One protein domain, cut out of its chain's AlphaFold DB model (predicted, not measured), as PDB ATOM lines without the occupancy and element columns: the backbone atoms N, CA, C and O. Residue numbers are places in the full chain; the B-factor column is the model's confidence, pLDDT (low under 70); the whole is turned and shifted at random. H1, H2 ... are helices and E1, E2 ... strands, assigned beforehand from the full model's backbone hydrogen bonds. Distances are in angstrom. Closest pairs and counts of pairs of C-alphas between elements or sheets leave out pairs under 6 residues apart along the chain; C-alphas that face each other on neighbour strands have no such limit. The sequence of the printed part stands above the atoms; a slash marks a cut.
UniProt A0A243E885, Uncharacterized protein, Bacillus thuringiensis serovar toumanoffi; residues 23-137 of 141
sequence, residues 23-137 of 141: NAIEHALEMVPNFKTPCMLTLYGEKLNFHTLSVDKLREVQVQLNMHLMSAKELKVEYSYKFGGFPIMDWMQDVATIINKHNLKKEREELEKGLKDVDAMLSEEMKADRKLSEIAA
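AT A GLANCE: This is residues 23 to 137 of the 141 residues of an uncharacterized protein of Bacillus thuringiensis serovar toumanoffi (UniProt A0A243E885). One long helix, H3, makes the long axis of a rod; at its first end H2 folds back beside it as a helical hairpin, with the small strand hairpin E1 E2 near H2, while the short helix H1 packs on H3 farther along. Residues 109 to 118 of H3 stick out bare of neighbours, and H4 is set crosswise beyond the far end of H3, with its residues 124 to 126 and 128 to 137 standing free. The printed part has 115 residues, with four named helices and two named strands in the order H1, E1, E2, H2, H3, H4; the sheet is E1 - E2, antiparallel, and the class is mostly helix. The whole is extended, with a radius of gyration of the C-alphas of 22.1 A and spans of 71 by 23 by 23 A.

IN THESE COORDINATES: H1 covers residues 23 to 30, and C-alpha 23 is at (41.778, -57.715, 18.048). E1 is residues 40 to 43, 9.6 A from first to last C-alpha, and E2 is residues 46 to 49, 9.9 A. H2, residues 55 to 74, measures 28.4 A. H3, residues 88 to 120, is the longest helix at 48.5 A, beginning at C-alpha 88, (40.368, -35.416, 42.374). H4, residues 124 to 137, measures 19.8 A and ends at C-alpha 137, (36.302, -75.633, 3.607).

HOW THE PARTS SIT: H1 touches H3 at residues 101 to 108 of H3 alone; the closest C-alphas are those of Ile 25 and Leu 104, 6.2 A apart. The two helices stand at a shallow tilt of 29 degrees, opposite ways. E1 and E2 form a hairpin of antiparallel strands, with 157 degrees between their directions; N 41 and O 48 are within hydrogen-bond range at 3.0 A, and N 48 and O 41 at 2.8 A. E1 and H2 are only just apart, with their closest C-alphas 8.4 A from each other. H2 and H3 form a helical hairpin and touch, H3 with its residues 88 to 102 alone; the closest C-alphas are those of Val 55 and Ile 99, 5.9 A apart. Their shallow tilt is 26 degrees, opposite ways. H4 touches no helix, and H3 and H4 are apart. In H1, H2, H3 and H4 every O i to N i+4 pair is within hydrogen-bond range.

THE WHOLE: The two C-alphas farthest apart are those of Leu 75 and Ala 136, at 72.2 A. The long link is H2 to H3, residues 75 to 87, in which residues 82 to 83 pair antiparallel with residues 86 to 87. The links E1 to E2, E2 to H2 and H3 to H4 are tight. The printed part has no cut, its mean pLDDT is 95.9, and no printed residue is under 70.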
ATOM      1  N   ASN A  23      41.866 -56.814  16.893       98.00
ATOM      2  CA  ASN A  23      41.778 -57.715  18.048       98.00
ATOM      3  C   ASN A  23      42.435 -57.118  19.307       98.00
ATOM      4  O   ASN A  23      41.908 -57.242  20.410       98.00
ATOM      5  N   ALA A  24      43.582 -56.442  19.162       98.00
ATOM      6  CA  ALA A  24      44.240 -55.777  20.287       98.00
ATOM      7  C   ALA A  24      43.382 -54.638  20.872       98.00
ATOM      8  O   ALA A  24      43.320 -54.482  22.092       98.00
ATOM      9  N   ILE A  25      42.692 -53.873  20.019       98.00
ATOM     10  CA  ILE A  25      41.755 -52.830  20.451       98.00
ATOM     11  C   ILE A  25      40.542 -53.437  21.162       98.00
ATOM     12  O   ILE A  25      40.119 -52.901  22.185       98.00
ATOM     13  N   GLU A  26      39.992 -54.544  20.661       96.81
ATOM     14  CA  GLU A  26      38.880 -55.244  21.316       96.81
ATOM     15  C   GLU A  26      39.260 -55.687  22.729       96.81
ATOM     16  O   GLU A  26      38.581 -55.314  23.686       96.81
ATOM     17  N   HIS A  27      40.412 -56.341  22.892       96.75
ATOM     18  CA  HIS A  27      40.920 -56.696  24.216       96.75
ATOM     19  C   HIS A  27      41.173 -55.472  25.108       96.75
ATOM     20  O   HIS A  27      40.865 -55.496  26.298       96.75
ATOM     21  N   ALA A  28      41.699 -54.372  24.561       96.44
ATOM     22  CA  ALA A  28      41.903 -53.145  25.330       96.44
ATOM     23  C   ALA A  28      40.577 -52.519  25.803       96.44
ATOM     24  O   ALA A  28      40.518 -51.960  26.898       96.44
ATOM     25  N   LEU A  29      39.510 -52.621  25.002       94.81
ATOM     26  CA  LEU A  29      38.166 -52.162  25.363       94.81
ATOM     27  C   LEU A  29      37.511 -53.047  26.434       94.81
ATOM     28  O   LEU A  29      36.775 -52.522  27.269       94.81
ATOM     29  N   GLU A  30      37.777 -54.355  26.429       94.56
ATOM     30  CA  GLU A  30      37.324 -55.301  27.463       94.56
ATOM     31  C   GLU A  30      38.031 -55.076  28.806       94.56
ATOM     32  O   GLU A  30      37.422 -55.215  29.863       94.56
ATOM     33  N   MET A  31      39.304 -54.676  28.764       94.19
ATOM     34  CA  MET A  31      40.152 -54.440  29.940       94.19
ATOM     35  C   MET A  31      40.002 -53.030  30.539       94.19
ATOM     36  O   MET A  31      40.805 -52.617  31.379       94.19
ATOM     37  N   VAL A  32      38.995 -52.262  30.110       91.06
ATOM     38  CA  VAL A  32      38.725 -50.926  30.653       91.06
ATOM     39  C   VAL A  32      38.417 -51.031  32.155       91.06
ATOM     40  O   VAL A  32      37.516 -51.777  32.539       91.06
ATOM     41  N   PRO A  33      39.128 -50.286  33.023       92.88
ATOM     42  CA  PRO A  33      38.909 -50.363  34.461       92.88
ATOM     43  C   PRO A  33      37.532 -49.818  34.857       92.88
ATOM     44  O   PRO A  33      36.974 -48.940  34.195       92.88
ATOM     45  N   ASN A  34      37.020 -50.303  35.990       95.12
ATOM     46  CA  ASN A  34      35.801 -49.773  36.595       95.12
ATOM     47  C   ASN A  34      35.977 -48.301  36.990       95.12
ATOM     48  O   ASN A  34      37.023 -47.914  37.518       95.12
ATOM     49  N   PHE A  35      34.927 -47.509  36.772       97.62
ATOM     50  CA  PHE A  35      34.894 -46.111  37.191       97.62
ATOM     51  C   PHE A  35      34.826 -46.000  38.712       97.62
ATOM     52  O   PHE A  35      34.123 -46.764  39.377       97.62
ATOM     53  N   LYS A  36      35.567 -45.041  39.257       97.81
ATOM     54  CA  LYS A  36      35.653 -44.791  40.701       97.81
ATOM     55  C   LYS A  36      34.676 -43.722  41.177       97.81
ATOM     56  O   LYS A  36      34.393 -43.611  42.367       97.81
ATOM     57  N   THR A  37      34.179 -42.928  40.242       97.81
ATOM     58  CA  THR A  37      33.244 -41.831  40.442       97.81
ATOM     59  C   THR A  37      31.949 -42.108  39.672       97.81
ATOM     60  O   THR A  37      31.906 -42.987  38.810       97.81
ATOM     61  N   PRO A  38      30.878 -41.335  39.913       97.44
ATOM     62  CA  PRO A  38      29.657 -41.430  39.117       97.44
ATOM     63  C   PRO A  38      29.812 -40.988  37.655       97.44
ATOM     64  O   PRO A  38      28.833 -41.053  36.915       97.44
ATOM     65  N   CYS A  39      30.976 -40.453  37.247       97.56
ATOM     66  CA  CYS A  39      31.191 -39.841  35.927       97.56
ATOM     67  C   CYS A  39      30.161 -38.747  35.573       97.56
ATOM     68  O   CYS A  39      29.929 -38.432  34.404       97.56
ATOM     69  N   MET A  40      29.549 -38.157  36.603       97.38
ATOM     70  CA  MET A  40      28.597 -37.059  36.522       97.38
ATOM     71  C   MET A  40      28.990 -35.985  37.526       97.38
ATOM     72  O   MET A  40      29.073 -36.256  38.724       97.38
ATOM     73  N   LEU A  41      29.221 -34.768  37.046       96.00
ATOM     74  CA  LEU A  41      29.778 -33.692  37.855       96.00
ATOM     75  C   LEU A  41      29.131 -32.362  37.488       96.00
ATOM     76  O   LEU A  41      28.918 -32.073  36.315       96.00
ATOM     77  N   THR A  42      28.813 -31.545  38.492       95.12
ATOM     78  CA  THR A  42      28.402 -30.156  38.252       95.12
ATOM     79  C   THR A  42      29.635 -29.264  38.347       95.12
ATOM     80  O   THR A  42      30.190 -29.113  39.434       95.12
ATOM     81  N   LEU A  43      30.075 -28.696  37.224       91.81
ATOM     82  CA  LEU A  43      31.227 -27.796  37.129       91.81
ATOM     83  C   LEU A  43      30.749 -26.411  36.703       91.81
ATOM     84  O   LEU A  43      30.101 -26.270  35.674       91.81
ATOM     85  N   TYR A  44      31.037 -25.389  37.514       88.56
ATOM     86  CA  TYR A  44      30.665 -23.991  37.235       88.56
ATOM     87  C   TYR A  44      29.177 -23.788  36.873       88.56
ATOM     88  O   TYR A  44      28.833 -22.944  36.053       88.56
ATOM     89  N   GLY A  45      28.286 -24.572  37.490       92.06
ATOM     90  CA  GLY A  45      26.840 -24.535  37.235       92.06
ATOM     91  C   GLY A  45      26.361 -25.424  36.080       92.06
ATOM     92  O   GLY A  45      25.157 -25.636  35.948       92.06
ATOM     93  N   GLU A  46      27.266 -26.007  35.291       95.31
ATOM     94  CA  GLU A  46      26.948 -26.943  34.210       95.31
ATOM     95  C   GLU A  46      26.950 -28.388  34.724       95.31
ATOM     96  O   GLU A  46      27.919 -28.840  35.337       95.31
ATOM     97  N   LYS A  47      25.872 -29.141  34.467       96.75
ATOM     98  CA  LYS A  47      25.810 -30.581  34.757       96.75
ATOM     99  C   LYS A  47      26.415 -31.362  33.595       96.75
ATOM    100  O   LYS A  47      25.858 -31.376  32.504       96.75
ATOM    101  N   LEU A  48      27.512 -32.061  33.858       97.94
ATOM    102  CA  LEU A  48      28.276 -32.803  32.863       97.94
ATOM    103  C   LEU A  48      28.144 -34.307  33.102       97.94
ATOM    104  O   LEU A  48      28.441 -34.781  34.197       97.94
ATOM    105  N   ASN A  49      27.751 -35.058  32.071       97.88
ATOM    106  CA  ASN A  49      27.843 -36.518  32.036       97.88
ATOM    107  C   ASN A  49      29.000 -36.917  31.121       97.88
ATOM    108  O   ASN A  49      28.880 -36.834  29.896       97.88
ATOM    109  N   PHE A  50      30.102 -37.381  31.706       98.12
ATOM    110  CA  PHE A  50      31.354 -37.611  30.988       98.12
ATOM    111  C   PHE A  50      31.224 -38.647  29.869       98.12
ATOM    112  O   PHE A  50      31.911 -38.536  28.860       98.12
ATOM    113  N   HIS A  51      30.304 -39.608  29.984       96.94
ATOM    114  CA  HIS A  51      30.078 -40.617  28.942       96.94
ATOM    115  C   HIS A  51      29.449 -40.063  27.657       96.94
ATOM    116  O   HIS A  51      29.418 -40.765  26.649       96.94
ATOM    117  N   THR A  52      28.924 -38.839  27.702       97.06
ATOM    118  CA  THR A  52      28.238 -38.185  26.574       97.06
ATOM    119  C   THR A  52      29.038 -37.039  25.961       97.06
ATOM    120  O   THR A  52      28.643 -36.494  24.934       97.06
ATOM    121  N   LEU A  53      30.153 -36.659  26.586       97.75
ATOM    122  CA  LEU A  53      30.973 -35.536  26.147       97.75
ATOM    123  C   LEU A  53      31.872 -35.919  24.966       97.75
ATOM    124  O   LEU A  53      32.290 -37.067  24.820       97.75
ATOM    125  N   SER A  54      32.221 -34.928  24.141       97.50
ATOM    126  CA  SER A  54      33.296 -35.078  23.159       97.50
ATOM    127  C   SER A  54      34.656 -35.194  23.854       97.50
ATOM    128  O   SER A  54      34.824 -34.753  24.994       97.50
ATOM    129  N   VAL A  55      35.660 -35.736  23.155       97.81
ATOM    130  CA  VAL A  55      37.040 -35.780  23.670       97.81
ATOM    131  C   VAL A  55      37.542 -34.378  24.014       97.81
ATOM    132  O   VAL A  55      38.125 -34.202  25.079       97.81
ATOM    133  N   ASP A  56      37.259 -33.374  23.184       97.88
ATOM    134  CA  ASP A  56      37.671 -31.989  23.444       97.88
ATOM    135  C   ASP A  56      37.041 -31.445  24.730       97.88
ATOM    136  O   ASP A  56      37.737 -30.896  25.584       97.88
ATOM    137  N   LYS A  57      35.745 -31.702  24.945       97.75
ATOM    138  CA  LYS A  57      35.069 -31.288  26.177       97.75
ATOM    139  C   LYS A  57      35.587 -32.053  27.399       97.75
ATOM    140  O   LYS A  57      35.732 -31.473  28.471       97.75
ATOM    141  N   LEU A  58      35.940 -33.330  27.250       98.19
ATOM    142  CA  LEU A  58      36.617 -34.096  28.303       98.19
ATOM    143  C   LEU A  58      38.005 -33.523  28.621       98.19
ATOM    144  O   LEU A  58      38.391 -33.502  29.788       98.19
ATOM    145  N   ARG A  59      38.747 -33.016  27.628       98.12
ATOM    146  CA  ARG A  59      40.028 -32.325  27.857       98.12
ATOM    147  C   ARG A  59      39.837 -31.024  28.629       98.12
ATOM    148  O   ARG A  59      40.603 -30.782  29.559       98.12
ATOM    149  N   GLU A  60      38.805 -30.238  28.323       97.38
ATOM    150  CA  GLU A  60      38.450 -29.063  29.134       97.38
ATOM    151  C   GLU A  60      38.184 -29.456  30.593       97.38
ATOM    152  O   GLU A  60      38.730 -28.842  31.509       97.38
ATOM    153  N   VAL A  61      37.416 -30.529  30.819       97.31
ATOM    154  CA  VAL A  61      37.160 -31.061  32.167       97.31
ATOM    155  C   VAL A  61      38.460 -31.486  32.856       97.31
ATOM    156  O   VAL A  61      38.649 -31.155  34.024       97.31
ATOM    157  N   GLN A  62      39.389 -32.161  32.166       97.06
ATOM    158  CA  GLN A  62      40.696 -32.514  32.747       97.06
ATOM    159  C   GLN A  62      41.482 -31.280  33.188       97.06
ATOM    160  O   GLN A  62      42.067 -31.285  34.270       97.06
ATOM    161  N   VAL A  63      41.493 -30.222  32.373       97.44
ATOM    162  CA  VAL A  63      42.153 -28.961  32.734       97.44
ATOM    163  C   VAL A  63      41.500 -28.369  33.980       97.44
ATOM    164  O   VAL A  63      42.205 -28.014  34.923       97.44
ATOM    165  N   GLN A  64      40.167 -28.335  34.033       96.00
ATOM    166  CA  GLN A  64      39.420 -27.809  35.177       96.00
ATOM    167  C   GLN A  64      39.671 -28.600  36.466       96.00
ATOM    168  O   GLN A  64      39.991 -28.011  37.497       96.00
ATOM    169  N   LEU A  65      39.627 -29.930  36.407       96.25
ATOM    170  CA  LEU A  65      39.979 -30.797  37.533       96.25
ATOM    171  C   LEU A  65      41.434 -30.584  37.981       96.25
ATOM    172  O   LEU A  65      41.712 -30.522  39.180       96.25
ATOM    173  N   ASN A  66      42.362 -30.418  37.035       97.00
ATOM    174  CA  ASN A  66      43.765 -30.178  37.351       97.00
ATOM    175  C   ASN A  66      43.993 -28.818  38.032       97.00
ATOM    176  O   ASN A  66      44.847 -28.733  38.910       97.00
ATOM    177  N   MET A  67      43.210 -27.779  37.710       96.44
ATOM    178  CA  MET A  67      43.269 -26.503  38.440       96.44
ATOM    179  C   MET A  67      42.985 -26.702  39.937       96.44
ATOM    180  O   MET A  67      43.724 -26.194  40.784       96.44
ATOM    181  N   HIS A  68      41.967 -27.501  40.272       95.12
ATOM    182  CA  HIS A  68      41.671 -27.853  41.662       95.12
ATOM    183  C   HIS A  68      42.797 -28.674  42.299       95.12
ATOM    184  O   HIS A  68      43.163 -28.414  43.443       95.12
ATOM    185  N   LEU A  69      43.383 -29.628  41.566       96.25
ATOM    186  CA  LEU A  69      44.484 -30.452  42.071       96.25
ATOM    187  C   LEU A  69      45.724 -29.615  42.390       96.25
ATOM    188  O   LEU A  69      46.339 -29.805  43.435       96.25
ATOM    189  N   MET A  70      46.090 -28.696  41.496       97.81
ATOM    190  CA  MET A  70      47.226 -27.798  41.694       97.81
ATOM    191  C   MET A  70      47.022 -26.922  42.929       97.81
ATOM    192  O   MET A  70      47.912 -26.847  43.770       97.81
ATOM    193  N   SER A  71      45.833 -26.330  43.083       97.38
ATOM    194  CA  SER A  71      45.506 -25.532  44.268       97.38
ATOM    195  C   SER A  71      45.522 -26.369  45.550       97.38
ATOM    196  O   SER A  71      46.097 -25.943  46.549       97.38
ATOM    197  N   ALA A  72      44.962 -27.581  45.524       96.69
ATOM    198  CA  ALA A  72      44.959 -28.470  46.681       96.69
ATOM    199  C   ALA A  72      46.380 -28.876  47.105       96.69
ATOM    200  O   ALA A  72      46.662 -28.905  48.300       96.69
ATOM    201  N   LYS A  73      47.278 -29.133  46.143       97.38
ATOM    202  CA  LYS A  73      48.698 -29.421  46.406       97.38
ATOM    203  C   LYS A  73      49.432 -28.225  47.001       97.38
ATOM    204  O   LYS A  73      50.155 -28.384  47.978       97.38
ATOM    205  N   GLU A  74      49.229 -27.034  46.441       98.25
ATOM    206  CA  GLU A  74      49.843 -25.800  46.949       98.25
ATOM    207  C   GLU A  74      49.436 -25.534  48.405       98.25
ATOM    208  O   GLU A  74      50.256 -25.194  49.255       98.25
ATOM    209  N   LEU A  75      48.164 -25.785  48.718       97.81
ATOM    210  CA  LEU A  75      47.609 -25.650  50.062       97.81
ATOM    211  C   LEU A  75      47.901 -26.855  50.977       97.81
ATOM    212  O   LEU A  75      47.540 -26.811  52.151       97.81
ATOM    213  N   LYS A  76      48.558 -27.912  50.473       97.44
ATOM    214  CA  LYS A  76      48.879 -29.163  51.190       97.44
ATOM    215  C   LYS A  76      47.651 -29.891  51.753       97.44
ATOM    216  O   LYS A  76      47.679 -30.424  52.864       97.44
ATOM    217  N   VAL A  77      46.555 -29.887  50.997       96.75
ATOM    218  CA  VAL A  77      45.281 -30.545  51.343       96.75
ATOM    219  C   VAL A  77      44.860 -31.595  50.314       96.75
ATOM    220  O   VAL A  77      43.742 -32.097  50.362       96.75
ATOM    221  N   GLU A  78      45.726 -31.961  49.372       93.81
ATOM    222  CA  GLU A  78      45.402 -32.830  48.237       93.81
ATOM    223  C   GLU A  78      44.895 -34.225  48.628       93.81
ATOM    224  O   GLU A  78      44.114 -34.817  47.886       93.81
ATOM    225  N   TYR A  79      45.292 -34.738  49.796       91.75
ATOM    226  CA  TYR A  79      44.867 -36.054  50.284       91.75
ATOM    227  C   TYR A  79      43.529 -36.029  51.036       91.75
ATOM    228  O   TYR A  79      42.867 -37.060  51.138       91.75
ATOM    229  N   SER A  80      43.123 -34.874  51.572       94.19
ATOM    230  CA  SER A  80      41.866 -34.710  52.317       94.19
ATOM    231  C   SER A  80      40.781 -34.003  51.502       94.19
ATOM    232  O   SER A  80      39.591 -34.170  51.780       94.19
ATOM    233  N   TYR A  81      41.167 -33.243  50.477       94.50
ATOM    234  CA  TYR A  81      40.254 -32.521  49.609       94.50
ATOM    235  C   TYR A  81      39.477 -33.470  48.691       94.50
ATOM    236  O   TYR A  81      40.043 -34.221  47.893       94.50
ATOM    237  N   LYS A  82      38.146 -33.393  48.773       95.12
ATOM    238  CA  LYS A  82      37.222 -34.122  47.903       95.12
ATOM    239  C   LYS A  82      36.495 -33.145  46.993       95.12
ATOM    240  O   LYS A  82      35.780 -32.265  47.465       95.12
ATOM    241  N   PHE A  83      36.627 -33.346  45.689       94.00
ATOM    242  CA  PHE A  83      35.881 -32.607  44.680       94.00
ATOM    243  C   PHE A  83      34.624 -33.394  44.316       94.00
ATOM    244  O   PHE A  83      34.716 -34.582  44.021       94.00
ATOM    245  N   GLY A  84      33.435 -32.790  44.391       92.81
ATOM    246  CA  GLY A  84      32.185 -33.509  44.100       92.81
ATOM    247  C   GLY A  84      31.984 -34.790  44.928       92.81
ATOM    248  O   GLY A  84      31.365 -35.733  44.450       92.81
ATOM    249  N   GLY A  85      32.555 -34.855  46.139       95.44
ATOM    250  CA  GLY A  85      32.471 -36.016  47.036       95.44
ATOM    251  C   GLY A  85      33.556 -37.089  46.864       95.44
ATOM    252  O   GLY A  85      33.628 -37.989  47.700       95.44
ATOM    253  N   PHE A  86      34.441 -36.977  45.866       97.38
ATOM    254  CA  PHE A  86      35.489 -37.968  45.569       97.38
ATOM    255  C   PHE A  86      36.886 -37.326  45.476       97.38
ATOM    256  O   PHE A  86      36.991 -36.119  45.239       97.38
ATOM    257  N   PRO A  87      37.978 -38.091  45.661       96.56
ATOM    258  CA  PRO A  87      39.331 -37.606  45.390       96.56
ATOM    259  C   PRO A  87      39.476 -37.096  43.947       96.56
ATOM    260  O   PRO A  87      39.009 -37.740  43.009       96.56
ATOM    261  N   ILE A  88      40.170 -35.968  43.734       96.00
ATOM    262  CA  ILE A  88      40.368 -35.416  42.374       96.00
ATOM    263  C   ILE A  88      41.064 -36.426  41.455       96.00
ATOM    264  O   ILE A  88      40.741 -36.519  40.272       96.00
ATOM    265  N   MET A  89      42.004 -37.205  41.993       95.19
ATOM    266  CA  MET A  89      42.727 -38.215  41.216       95.19
ATOM    267  C   MET A  89      41.805 -39.304  40.658       95.19
ATOM    268  O   MET A  89      42.072 -39.812  39.571       95.19
ATOM    269  N   ASP A  90      40.707 -39.624  41.348       97.50
ATOM    270  CA  ASP A  90      39.727 -40.592  40.857       97.50
ATOM    271  C   ASP A  90      38.917 -40.008  39.691       97.50
ATOM    272  O   ASP A  90      38.755 -40.676  38.672       97.50
ATOM    273  N   TRP A  91      38.529 -38.730  39.763       97.56
ATOM    274  CA  TRP A  91      37.928 -38.029  38.622       97.56
ATOM    275  C   TRP A  91      38.870 -37.963  37.417       97.56
ATOM    276  O   TRP A  91      38.462 -38.244  36.291       97.56
ATOM    277  N   MET A  92      40.140 -37.607  37.639       96.75
ATOM    278  CA  MET A  92      41.148 -37.526  36.576       96.75
ATOM    279  C   MET A  92      41.359 -38.881  35.893       96.75
ATOM    280  O   MET A  92      41.450 -38.937  34.663       96.75
ATOM    281  N   GLN A  93      41.402 -39.961  36.680       97.69
ATOM    282  CA  GLN A  93      41.513 -41.323  36.168       97.69
ATOM    283  C   GLN A  93      40.291 -41.704  35.330       97.69
ATOM    284  O   GLN A  93      40.455 -42.203  34.219       97.69
ATOM    285  N   ASP A  94      39.081 -41.438  35.820       98.38
ATOM    286  CA  ASP A  94      37.851 -41.783  35.107       98.38
ATOM    287  C   ASP A  94      37.724 -41.018  33.782       98.38
ATOM    288  O   ASP A  94      37.424 -41.615  32.747       98.38
ATOM    289  N   VAL A  95      38.041 -39.719  33.766       98.12
ATOM    290  CA  VAL A  95      38.053 -38.926  32.526       98.12
ATOM    291  C   VAL A  95      39.099 -39.458  31.540       98.12
ATOM    292  O   VAL A  95      38.806 -39.595  30.352       98.12
ATOM    293  N   ALA A  96      40.304 -39.806  32.010       97.50
ATOM    294  CA  ALA A  96      41.337 -40.399  31.159       97.50
ATOM    295  C   ALA A  96      40.894 -41.749  30.569       97.50
ATOM    296  O   ALA A  96      41.095 -41.995  29.379       97.50
ATOM    297  N   THR A  97      40.232 -42.586  31.370       98.06
ATOM    298  CA  THR A  97      39.645 -43.853  30.923       98.06
ATOM    299  C   THR A  97      38.599 -43.634  29.826       98.06
ATOM    300  O   THR A  97      38.612 -44.333  28.810       98.06
ATOM    301  N   ILE A  98      37.719 -42.639  29.978       98.19
ATOM    302  CA  ILE A  98      36.700 -42.318  28.968       98.19
ATOM    303  C   ILE A  98      37.351 -41.808  27.676       98.19
ATOM    304  O   ILE A  98      37.003 -42.286  26.595       98.19
ATOM    305  N   ILE A  99      38.336 -40.907  27.766       98.00
ATOM    306  CA  ILE A  99      39.091 -40.429  26.596       98.00
ATOM    307  C   ILE A  99      39.755 -41.602  25.868       98.00
ATOM    308  O   ILE A  99      39.650 -41.703  24.646       98.00
ATOM    309  N   ASN A 100      40.397 -42.513  26.603       96.94
ATOM    310  CA  ASN A 100      41.021 -43.693  26.015       96.94
ATOM    311  C   ASN A 100      39.997 -44.560  25.269       96.94
ATOM    312  O   ASN A 100      40.234 -44.958  24.133       96.94
ATOM    313  N   LYS A 101      38.815 -44.778  25.858       97.19
ATOM    314  CA  LYS A 101      37.718 -45.511  25.211       97.19
ATOM    315  C   LYS A 101      37.259 -44.846  23.908       97.19
ATOM    316  O   LYS A 101      36.985 -45.553  22.942       97.19
ATOM    317  N   HIS A 102      37.180 -43.515  23.860       96.62
ATOM    318  CA  HIS A 102      36.875 -42.789  22.621       96.62
ATOM    319  C   HIS A 102      37.964 -42.974  21.562       96.62
ATOM    320  O   HIS A 102      37.642 -43.267  20.413       96.62
ATOM    321  N   ASN A 103      39.235 -42.845  21.945       96.12
ATOM    322  CA  ASN A 103      40.357 -42.999  21.019       96.12
ATOM    323  C   ASN A 103      40.418 -44.411  20.429       96.12
ATOM    324  O   ASN A 103      40.532 -44.549  19.217       96.12
ATOM    325  N   LEU A 104      40.254 -45.442  21.264       97.31
ATOM    326  CA  LEU A 104      40.209 -46.838  20.822       97.31
ATOM    327  C   LEU A 104      39.062 -47.090  19.836       97.31
ATOM    328  O   LEU A 104      39.255 -47.749  18.818       97.31
ATOM    329  N   LYS A 105      37.870 -46.537  20.098       96.62
ATOM    330  CA  LYS A 105      36.737 -46.642  19.166       96.62
ATOM    331  C   LYS A 105      37.024 -45.961  17.830       96.62
ATOM    332  O   LYS A 105      36.750 -46.545  16.790       96.62
ATOM    333  N   LYS A 106      37.609 -44.763  17.857       96.94
ATOM    334  CA  LYS A 106      37.979 -44.033  16.641       96.94
ATOM    335  C   LYS A 106      39.037 -44.788  15.829       96.94
ATOM    336  O   LYS A 106      38.875 -44.953  14.626       96.94
ATOM    337  N   GLU A 107      40.086 -45.286  16.482       97.75
ATOM    338  CA  GLU A 107      41.128 -46.083  15.825       97.75
ATOM    339  C   GLU A 107      40.543 -47.359  15.207       97.75
ATOM    340  O   GLU A 107      40.869 -47.712  14.074       97.75
ATOM    341  N   ARG A 108      39.620 -48.024  15.913       98.12
ATOM    342  CA  ARG A 108      38.888 -49.176  15.382       98.12
ATOM    343  C   ARG A 108      38.122 -48.820  14.108       98.12
ATOM    344  O   ARG A 108      38.253 -49.536  13.121       98.12
ATOM    345  N   GLU A 109      37.351 -47.736  14.110       98.00
ATOM    346  CA  GLU A 109      36.588 -47.285  12.936       98.00
ATOM    347  C   GLU A 109      37.507 -46.974  11.740       98.00
ATOM    348  O   GLU A 109      37.220 -47.365  10.605       98.00
ATOM    349  N   GLU A 110      38.647 -46.323  11.988       98.06
ATOM    350  CA  GLU A 110      39.660 -46.034  10.967       98.06
ATOM    351  C   GLU A 110      40.282 -47.318  10.394       98.06
ATOM    352  O   GLU A 110      40.437 -47.443   9.176       98.06
ATOM    353  N   LEU A 111      40.585 -48.303  11.245       98.25
ATOM    354  CA  LEU A 111      41.108 -49.607  10.831       98.25
ATOM    355  C   LEU A 111      40.073 -50.441  10.071       98.25
ATOM    356  O   LEU A 111      40.423 -51.067   9.073       98.25
ATOM    357  N   GLU A 112      38.808 -50.442  10.491       98.00
ATOM    358  CA  GLU A 112      37.719 -51.130   9.786       98.00
ATOM    359  C   GLU A 112      37.496 -50.533   8.392       98.00
ATOM    360  O   GLU A 112      37.308 -51.272   7.420       98.00
ATOM    361  N   LYS A 113      37.563 -49.203   8.264       97.81
ATOM    362  CA  LYS A 113      37.531 -48.531   6.962       97.81
ATOM    363  C   LYS A 113      38.747 -48.912   6.117       97.81
ATOM    364  O   LYS A 113      38.580 -49.352   4.982       97.81
ATOM    365  N   GLY A 114      39.949 -48.830   6.686       97.19
ATOM    366  CA  GLY A 114      41.183 -49.219   6.002       97.19
ATOM    367  C   GLY A 114      41.181 -50.683   5.556       97.19
ATOM    368  O   GLY A 114      41.679 -50.995   4.478       97.19
ATOM    369  N   LEU A 115      40.570 -51.584   6.330       96.94
ATOM    370  CA  LEU A 115      40.427 -52.989   5.957       96.94
ATOM    371  C   LEU A 115      39.564 -53.158   4.702       96.94
ATOM    372  O   LEU A 115      39.930 -53.942   3.829       96.94
ATOM    373  N   LYS A 116      38.453 -52.416   4.599       96.50
ATOM    374  CA  LYS A 116      37.584 -52.418   3.410       96.50
ATOM    375  C   LYS A 116      38.311 -51.863   2.188       96.50
ATOM    376  O   LYS A 116      38.247 -52.470   1.123       96.50
ATOM    377  N   ASP A 117      39.037 -50.759   2.360       96.25
ATOM    378  CA  ASP A 117      39.800 -50.133   1.277       96.25
ATOM    379  C   ASP A 117      40.893 -51.081   0.751       96.25
ATOM    380  O   ASP A 117      41.058 -51.235  -0.457       96.25
ATOM    381  N   VAL A 118      41.604 -51.772   1.649       94.62
ATOM    382  CA  VAL A 118      42.636 -52.761   1.295       94.62
ATOM    383  C   VAL A 118      42.027 -54.013   0.651       94.62
ATOM    384  O   VAL A 118      42.600 -54.543  -0.298       94.62
ATOM    385  N   ASP A 119      40.873 -54.491   1.122       93.62
ATOM    386  CA  ASP A 119      40.182 -55.645   0.529       93.62
ATOM    387  C   ASP A 119      39.698 -55.369  -0.904       93.62
ATOM    388  O   ASP A 119      39.828 -56.220  -1.786       93.62
ATOM    389  N   ALA A 120      39.240 -54.143  -1.171       94.31
ATOM    390  CA  ALA A 120      38.832 -53.721  -2.506       94.31
ATOM    391  C   ALA A 120      39.981 -53.764  -3.533       94.31
ATOM    392  O   ALA A 120      39.718 -53.956  -4.721       94.31
ATOM    393  N   MET A 121      41.238 -53.633  -3.085       94.19
ATOM    394  CA  MET A 121      42.432 -53.650  -3.942       94.19
ATOM    395  C   MET A 121      42.872 -55.053  -4.386       94.19
ATOM    396  O   MET A 121      43.745 -55.148  -5.249       94.19
ATOM    397  N   LEU A 122      42.319 -56.129  -3.811       93.50
ATOM    398  CA  LEU A 122      42.649 -57.498  -4.225       93.50
ATOM    399  C   LEU A 122      42.266 -57.744  -5.685       93.50
ATOM    400  O   LEU A 122      41.216 -57.283  -6.145       93.50
ATOM    401  N   SER A 123      43.076 -58.536  -6.385       93.50
ATOM    402  CA  SER A 123      42.716 -59.002  -7.725       93.50
ATOM    403  C   SER A 123      41.458 -59.870  -7.711       93.50
ATOM    404  O   SER A 123      41.165 -60.572  -6.741       93.50
ATOM    405  N   GLU A 124      40.720 -59.861  -8.821       93.31
ATOM    406  CA  GLU A 124      39.554 -60.735  -8.989       93.31
ATOM    407  C   GLU A 124      39.937 -62.221  -8.951       93.31
ATOM    408  O   GLU A 124      39.179 -63.024  -8.413       93.31
ATOM    409  N   GLU A 125      41.133 -62.576  -9.435       91.38
ATOM    410  CA  GLU A 125      41.702 -63.927  -9.330       91.38
ATOM    411  C   GLU A 125      41.878 -64.331  -7.861       91.38
ATOM    412  O   GLU A 125      41.307 -65.325  -7.420       91.38
ATOM    413  N   MET A 126      42.546 -63.501  -7.053       91.94
ATOM    414  CA  MET A 126      42.723 -63.764  -5.622       91.94
ATOM    415  C   MET A 126      41.387 -63.801  -4.862       91.94
ATOM    416  O   MET A 126      41.203 -64.604  -3.945       91.94
ATOM    417  N   LYS A 127      40.421 -62.948  -5.225       92.00
ATOM    418  CA  LYS A 127      39.068 -62.993  -4.646       92.00
ATOM    419  C   LYS A 127      38.346 -64.293  -5.008       92.00
ATOM    420  O   LYS A 127      37.650 -64.850  -4.157       92.00
ATOM    421  N   ALA A 128      38.490 -64.774  -6.241       92.88
ATOM    422  CA  ALA A 128      37.931 -66.049  -6.674       92.88
ATOM    423  C   ALA A 128      38.581 -67.222  -5.927       92.88
ATOM    424  O   ALA A 128      37.858 -68.050  -5.375       92.88
ATOM    425  N   ASP A 129      39.909 -67.233  -5.804       90.88
ATOM    426  CA  ASP A 129      40.663 -68.249  -5.060       90.88
ATOM    427  C   ASP A 129      40.236 -68.331  -3.590       90.88
ATOM    428  O   ASP A 129      40.048 -69.421  -3.040       90.88
ATOM    429  N   ARG A 130      40.010 -67.178  -2.945       90.31
ATOM    430  CA  ARG A 130      39.467 -67.129  -1.579       90.31
ATOM    431  C   ARG A 130      38.070 -67.733  -1.497       90.31
ATOM    432  O   ARG A 130      37.828 -68.558  -0.623       90.31
ATOM    433  N   LYS A 131      37.166 -67.376  -2.414       92.50
ATOM    434  CA  LYS A 131      35.804 -67.940  -2.455       92.50
ATOM    435  C   LYS A 131      35.820 -69.450  -2.680       92.50
ATOM    436  O   LYS A 131      35.064 -70.161  -2.025       92.50
ATOM    437  N   LEU A 132      36.677 -69.939  -3.576       93.25
ATOM    438  CA  LEU A 132      36.859 -71.372  -3.804       93.25
ATOM    439  C   LEU A 132      37.342 -72.067  -2.532       93.25
ATOM    440  O   LEU A 132      36.757 -73.069  -2.134       93.25
ATOM    441  N   SER A 133      38.333 -71.489  -1.853       91.94
ATOM    442  CA  SER A 133      38.853 -72.008  -0.583       91.94
ATOM    443  C   SER A 133      37.785 -72.033   0.520       91.94
ATOM    444  O   SER A 133      37.682 -73.004   1.264       91.94
ATOM    445  N   GLU A 134      36.945 -70.999   0.613       91.69
ATOM    446  CA  GLU A 134      35.819 -70.951   1.557       91.69
ATOM    447  C   GLU A 134      34.741 -72.001   1.247       91.69
ATOM    448  O   GLU A 134      34.174 -72.590   2.169       91.69
ATOM    449  N   ILE A 135      34.438 -72.238  -0.034       93.75
ATOM    450  CA  ILE A 135      33.496 -73.281  -0.466       93.75
ATOM    451  C   ILE A 135      34.065 -74.665  -0.151       93.75
ATOM    452  O   ILE A 135      33.355 -75.486   0.423       93.75
ATOM    453  N   ALA A 136      35.336 -74.904  -0.473       93.62
ATOM    454  CA  ALA A 136      36.031 -76.156  -0.197       93.62
ATOM    455  C   ALA A 136      36.009 -76.477   1.309       93.62
ATOM    456  O   ALA A 136      35.497 -77.520   1.715       93.62
ATOM    457  N   ALA A 137      36.373 -75.502   2.153       94.69
ATOM    458  CA  ALA A 137      36.302 -75.633   3.607       94.69
ATOM    459  C   ALA A 137      34.879 -75.928   4.123       94.69
ATOM    460  O   ALA A 137      34.713 -76.734   5.037       94.69
TER     461      ALA A 137